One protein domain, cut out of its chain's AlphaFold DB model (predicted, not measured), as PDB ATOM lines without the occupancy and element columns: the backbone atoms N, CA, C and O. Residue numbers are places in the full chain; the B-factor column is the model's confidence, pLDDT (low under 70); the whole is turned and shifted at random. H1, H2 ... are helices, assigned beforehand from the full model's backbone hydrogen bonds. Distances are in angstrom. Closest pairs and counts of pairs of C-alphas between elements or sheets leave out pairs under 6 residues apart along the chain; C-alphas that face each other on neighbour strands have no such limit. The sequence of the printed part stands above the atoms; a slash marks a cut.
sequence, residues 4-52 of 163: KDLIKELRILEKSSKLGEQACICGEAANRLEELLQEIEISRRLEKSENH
ATOM      1  N   LYS A   4     267.151 310.662 209.087       86.56
ATOM      2  CA  LYS A   4     267.395 309.898 210.322       86.56
ATOM      3  C   LYS A   4     266.109 309.394 210.983       86.56
ATOM      4  O   LYS A   4     266.130 308.322 211.582       86.56
ATOM      5  N   ASP A   5     265.013 310.139 210.874       90.31
ATOM      6  CA  ASP A   5     263.705 309.708 211.377       90.31
ATOM      7  C   ASP A   5     263.131 308.609 210.483       90.31
ATOM      8  O   ASP A   5     262.664 307.592 210.986       90.31
ATOM      9  N   LEU A   6     263.282 308.749 209.161       90.88
ATOM     10  CA  LEU A   6     262.874 307.732 208.191       90.88
ATOM     11  C   LEU A   6     263.637 306.410 208.387       90.88
ATOM     12  O   LEU A   6     263.033 305.342 208.371       90.88
ATOM     13  N   ILE A   7     264.949 306.470 208.639       90.50
ATOM     14  CA  ILE A   7     265.758 305.288 208.980       90.50
ATOM     15  C   ILE A   7     265.228 304.623 210.254       90.50
ATOM     16  O   ILE A   7     265.049 303.408 210.278       90.50
ATOM     17  N   LYS A   8     264.933 305.395 211.309       91.56
ATOM     18  CA  LYS A   8     264.375 304.838 212.551       91.56
ATOM     19  C   LYS A   8     263.037 304.144 212.313       91.56
ATOM     20  O   LYS A   8     262.833 303.060 212.853       91.56
ATOM     21  N   GLU A   9     262.154 304.727 211.508       92.19
ATOM     22  CA  GLU A   9     260.881 304.090 211.163       92.19
ATOM     23  C   GLU A   9     261.087 302.800 210.366       92.19
ATOM     24  O   GLU A   9     260.517 301.769 210.720       92.19
ATOM     25  N   LEU A  10     261.981 302.797 209.375       90.06
ATOM     26  CA  LEU A  10     262.323 301.594 208.612       90.06
ATOM     27  C   LEU A  10     262.897 300.478 209.501       90.06
ATOM     28  O   LEU A  10     262.519 299.321 209.340       90.06
ATOM     29  N   ARG A  11     263.718 300.811 210.506       89.19
ATOM     30  CA  ARG A  11     264.232 299.850 211.506       89.19
ATOM     31  C   ARG A  11     263.153 299.300 212.436       89.19
ATOM     32  O   ARG A  11     263.284 298.190 212.953       89.19
ATOM     33  N   ILE A  12     262.105 300.074 212.704       91.06
ATOM     34  CA  ILE A  12     260.947 299.605 213.476       91.06
ATOM     35  C   ILE A  12     260.118 298.642 212.617       91.06
ATOM     36  O   ILE A  12     259.710 297.587 213.105       91.06
ATOM     37  N   LEU A  13     259.922 298.967 211.337       87.75
ATOM     38  CA  LEU A  13     259.216 298.117 210.378       87.75
ATOM     39  C   LEU A  13     259.971 296.807 210.094       87.75
ATOM     40  O   LEU A  13     259.340 295.755 210.031       87.75
ATOM     41  N   GLU A  14     261.305 296.841 210.043       88.44
ATOM     42  CA  GLU A  14     262.181 295.660 209.947       88.44
ATOM     43  C   GLU A  14     261.944 294.656 211.089       88.44
ATOM     44  O   GLU A  14     262.006 293.444 210.900       88.44
ATOM     45  N   LYS A  15     261.620 295.147 212.290       86.69
ATOM     46  CA  LYS A  15     261.371 294.306 213.472       86.69
ATOM     47  C   LYS A  15     259.917 293.848 213.596       86.69
ATOM     48  O   LYS A  15     259.575 293.137 214.542       86.69
ATOM     49  N   SER A  16     259.045 294.263 212.680       83.00
ATOM     50  CA  SER A  16     257.626 293.930 212.729       83.00
ATOM     51  C   SER A  16     257.372 292.526 212.193       83.00
ATOM     52  O   SER A  16     257.520 292.250 211.003       83.00
ATOM     53  N   SER A  17     256.860 291.649 213.053       74.44
ATOM     54  CA  SER A  17     256.441 290.293 212.675       74.44
ATOM     55  C   SER A  17     255.235 290.252 211.725       74.44
ATOM     56  O   SER A  17     254.906 289.190 211.206       74.44
ATOM     57  N   LYS A  18     254.575 291.393 211.476       81.25
ATOM     58  CA  LYS A  18     253.410 291.500 210.581       81.25
ATOM     59  C   LYS A  18     253.777 291.710 209.108       81.25
ATOM     60  O   LYS A  18     252.895 291.597 208.266       81.25
ATOM     61  N   LEU A  19     255.034 292.050 208.806       73.06
ATOM     62  CA  LEU A  19     255.465 292.479 207.468       73.06
ATOM     63  C   LEU A  19     256.166 291.389 206.642       73.06
ATOM     64  O   LEU A  19     256.366 291.581 205.446       73.06
ATOM     65  N   GLY A  20     256.501 290.237 207.232       77.69
ATOM     66  CA  GLY A  20     257.102 289.115 206.501       77.69
ATOM     67  C   GLY A  20     258.334 289.536 205.689       77.69
ATOM     68  O   GLY A  20     259.225 290.197 206.212       77.69
ATOM     69  N   GLU A  21     258.370 289.206 204.396       78.94
ATOM     70  CA  GLU A  21     259.471 289.571 203.486       78.94
ATOM     71  C   GLU A  21     259.663 291.090 203.327       78.94
ATOM     72  O   GLU A  21     260.786 291.557 203.139       78.94
ATOM     73  N   GLN A  22     258.603 291.893 203.484       80.19
ATOM     74  CA  GLN A  22     258.704 293.355 203.408       80.19
ATOM     75  C   GLN A  22     259.509 293.942 204.575       80.19
ATOM     76  O   GLN A  22     260.094 295.012 204.432       80.19
ATOM     77  N   ALA A  23     259.601 293.231 205.703       80.19
ATOM     78  CA  ALA A  23     260.444 293.636 206.823       80.19
ATOM     79  C   ALA A  23     261.939 293.619 206.441       80.19
ATOM     80  O   ALA A  23     262.678 294.533 206.803       80.19
ATOM     81  N   CYS A  24     262.364 292.636 205.636       78.69
ATOM     82  CA  CYS A  24     263.731 292.555 205.115       78.69
ATOM     83  C   CYS A  24     264.044 293.746 204.198       78.69
ATOM     84  O   CYS A  24     265.076 294.396 204.351       78.69
ATOM     85  N   ILE A  25     263.100 294.108 203.320       87.19
ATOM     86  CA  ILE A  25     263.221 295.265 202.419       87.19
ATOM     87  C   ILE A  25     263.341 296.572 203.216       87.19
ATOM     88  O   ILE A  25     264.132 297.444 202.861       87.19
ATOM     89  N   CYS A  26     262.601 296.718 204.322       88.12
ATOM     90  CA  CYS A  26     262.749 297.873 205.209       88.12
ATOM     91  C   CYS A  26     264.150 297.946 205.840       88.12
ATOM     92  O   CYS A  26     264.719 299.036 205.916       88.12
ATOM     93  N   GLY A  27     264.727 296.808 206.240       81.88
ATOM     94  CA  GLY A  27     266.095 296.735 206.761       81.88
ATOM     95  C   GLY A  27     267.153 297.104 205.716       81.88
ATOM     96  O   GLY A  27     268.057 297.895 205.992       81.88
ATOM     97  N   GLU A  28     267.009 296.603 204.488       89.00
ATOM     98  CA  GLU A  28     267.884 296.946 203.360       89.00
ATOM     99  C   GLU A  28     267.787 298.430 202.989       89.00
ATOM    100  O   GLU A  28     268.808 299.097 202.806       89.00
ATOM    101  N   ALA A  29     266.571 298.980 202.947       89.00
ATOM    102  CA  ALA A  29     266.345 300.398 202.695       89.00
ATOM    103  C   ALA A  29     266.960 301.282 203.796       89.00
ATOM    104  O   ALA A  29     267.564 302.311 203.489       89.00
ATOM    105  N   ALA A  30     266.861 300.871 205.066       88.62
ATOM    106  CA  ALA A  30     267.500 301.568 206.179       88.62
ATOM    107  C   ALA A  30     269.032 301.558 206.054       88.62
ATOM    108  O   ALA A  30     269.653 302.615 206.161       88.62
ATOM    109  N   ASN A  31     269.632 300.397 205.755       86.44
ATOM    110  CA  ASN A  31     271.076 300.273 205.523       86.44
ATOM    111  C   ASN A  31     271.537 301.197 204.390       86.44
ATOM    112  O   ASN A  31     272.496 301.950 204.546       86.44
ATOM    113  N   ARG A  32     270.819 301.194 203.261       91.75
ATOM    114  CA  ARG A  32     271.200 301.999 202.098       91.75
ATOM    115  C   ARG A  32     271.116 303.501 202.369       91.75
ATOM    116  O   ARG A  32     271.946 304.265 201.881       91.75
ATOM    117  N   LEU A  33     270.129 303.934 203.151       91.25
ATOM    118  CA  LEU A  33     270.009 305.330 203.569       91.25
ATOM    119  C   LEU A  33     271.108 305.735 204.561       91.25
ATOM    120  O   LEU A  33     271.597 306.861 204.486       91.25
ATOM    121  N   GLU A  34     271.522 304.841 205.463       88.06
ATOM    122  CA  GLU A  34     272.667 305.074 206.354       88.06
ATOM    123  C   GLU A  34     273.976 305.231 205.561       88.06
ATOM    124  O   GLU A  34     274.723 306.179 205.814       88.06
ATOM    125  N   GLU A  35     274.218 304.375 204.562       85.75
ATOM    126  CA  GLU A  35     275.374 304.474 203.656       85.75
ATOM    127  C   GLU A  35     275.392 305.806 202.895       85.75
ATOM    128  O   GLU A  35     276.397 306.517 202.900       85.75
ATOM    129  N   LEU A  36     274.262 306.190 202.290       89.44
ATOM    130  CA  LEU A  36     274.152 307.443 201.538       89.44
ATOM    131  C   LEU A  36     274.362 308.674 202.429       89.44
ATOM    132  O   LEU A  36     274.994 309.641 202.008       89.44
ATOM    133  N   LEU A  37     273.874 308.656 203.675       86.50
ATOM    134  CA  LEU A  37     274.127 309.748 204.620       86.50
ATOM    135  C   LEU A  37     275.609 309.871 204.982       86.50
ATOM    136  O   LEU A  37     276.100 310.990 205.149       86.50
ATOM    137  N   GLN A  38     276.322 308.749 205.099       83.12
ATOM    138  CA  GLN A  38     277.766 308.767 205.317       83.12
ATOM    139  C   GLN A  38     278.502 309.330 204.097       83.12
ATOM    140  O   GLN A  38     279.359 310.195 204.259       83.12
ATOM    141  N   GLU A  39     278.126 308.920 202.886       84.12
ATOM    142  CA  GLU A  39     278.718 309.406 201.632       84.12
ATOM    143  C   GLU A  39     278.518 310.921 201.434       84.12
ATOM    144  O   GLU A  39     279.455 311.649 201.093       84.12
ATOM    145  N   ILE A  40     277.320 311.430 201.737       84.50
ATOM    146  CA  ILE A  40     277.010 312.866 201.686       84.50
ATOM    147  C   ILE A  40     277.805 313.647 202.742       84.50
ATOM    148  O   ILE A  40     278.344 314.714 202.447       84.50
ATOM    149  N   GLU A  41     277.908 313.140 203.973       84.56
ATOM    150  CA  GLU A  41     278.688 313.800 205.026       84.56
ATOM    151  C   GLU A  41     280.186 313.833 204.691       84.56
ATOM    152  O   GLU A  41     280.844 314.844 204.949       84.56
ATOM    153  N   ILE A  42     280.717 312.775 204.071       75.38
ATOM    154  CA  ILE A  42     282.088 312.738 203.546       75.38
ATOM    155  C   ILE A  42     282.261 313.815 202.471       75.38
ATOM    156  O   ILE A  42     283.168 314.639 202.578       75.38
ATOM    157  N   SER A  43     281.354 313.875 201.496       75.31
ATOM    158  CA  SER A  43     281.401 314.846 200.394       75.31
ATOM    159  C   SER A  43     281.363 316.295 200.899       75.31
ATOM    160  O   SER A  43     282.183 317.125 200.515       75.31
ATOM    161  N   ARG A  44     280.498 316.585 201.876       76.00
ATOM    162  CA  ARG A  44     280.396 317.909 202.509       76.00
ATOM    163  C   ARG A  44     281.646 318.292 203.315       76.00
ATOM    164  O   ARG A  44     281.972 319.474 203.437       76.00
ATOM    165  N   ARG A  45     282.347 317.318 203.911       71.19
ATOM    166  CA  ARG A  45     283.637 317.556 204.587       71.19
ATOM    167  C   ARG A  45     284.754 317.842 203.588       71.19
ATOM    168  O   ARG A  45     285.581 318.705 203.876       71.19
ATOM    169  N   LEU A  46     284.748 317.180 202.429       60.00
ATOM    170  CA  LEU A  46     285.680 317.461 201.333       60.00
ATOM    171  C   LEU A  46     285.539 318.920 200.866       60.00
ATOM    172  O   LEU A  46     286.527 319.652 200.911       60.00
ATOM    173  N   GLU A  47     284.313 319.384 200.592       62.69
ATOM    174  CA  GLU A  47     284.023 320.775 200.188       62.69
ATOM    175  C   GLU A  47     284.442 321.821 201.243       62.69
ATOM    176  O   GLU A  47     284.928 322.906 200.918       62.69
ATOM    177  N   LYS A  48     284.299 321.514 202.541       56.62
ATOM    178  CA  LYS A  48     284.764 322.407 203.622       56.62
ATOM    179  C   LYS A  48     286.285 322.417 203.780       56.62
ATOM    180  O   LYS A  48     286.841 323.438 204.176       56.62
ATOM    181  N   SER A  49     286.957 321.305 203.491       53.25
ATOM    182  CA  SER A  49     288.417 321.186 203.600       53.25
ATOM    183  C   SER A  49     289.171 321.861 202.448       53.25
ATOM    184  O   SER A  49     290.301 322.309 202.649       53.25
ATOM    185  N   GLU A  50     288.542 321.994 201.275       50.03
ATOM    186  CA  GLU A  50     289.073 322.789 200.160       50.03
ATOM    187  C   GLU A  50     289.077 324.290 200.490       50.03
ATOM    188  O   GLU A  50     290.066 324.966 200.222       50.03
ATOM    189  N   ASN A  51     288.052 324.790 201.189       42.66
ATOM    190  CA  ASN A  51     287.948 326.205 201.576       42.66
ATOM    191  C   ASN A  51     288.834 326.618 202.774       42.66
ATOM    192  O   ASN A  51     288.997 327.809 203.028       42.66
ATOM    193  N   HIS A  52     289.416 325.670 203.522       46.84
ATOM    194  CA  HIS A  52     290.264 325.955 204.695       46.84
ATOM    195  C   HIS A  52     291.775 325.768 204.458       46.84
ATOM    196  O   HIS A  52     292.570 326.167 205.308       46.84
TER     197      HIS A  52
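This is residues 4 to 52 of the 163 residues of an uncharacterized protein of Anaerostipes hadrus (UniProt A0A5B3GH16). One long helix, H2, makes the length of this domain, and the short helix H1 folds back along its first part as a helical hairpin with unequal arms. Residues 38 to 52, of which 38 to 50 belong to H2, stick out beyond the hairpin. The printed part has 49 residues with two named helices, H1 then H2, and no named strand; the class is all helix. It is extended, with a radius of gyration of the C-alphas of 15.0 A and spans of 51 by 15 by 9 A.

Start with H2, residues 21 to 50, and then look at H1, residues 4 to 14, with which it forms a helical hairpin. They touch, H2 with residues 22 to 34 alone; the closest C-alphas, of Glu 14 and Ala 23, are 4.1 A apart. They run opposite ways at a shallow tilt of 22 degrees. In H1 and H2 every O i to N i+4 pair is within hydrogen-bond range.

Find C-alpha 21 at (259.471, 289.571, 203.486); from there H2 runs 44.6 A to C-alpha 50 at (289.073, 322.789, 200.160). H1 begins at C-alpha 4, (267.395, 309.898, 210.322), and runs 15.2 A to C-alpha 14.

The C-alphas farthest apart, of Lys 18 and His 52, are 50.8 A apart. The link from H1 to H2 is short, with 6 residues, and the printed part has no cut. Look at residues 46 to 52 for pLDDT under 70; the mean of the printed part is 80.2.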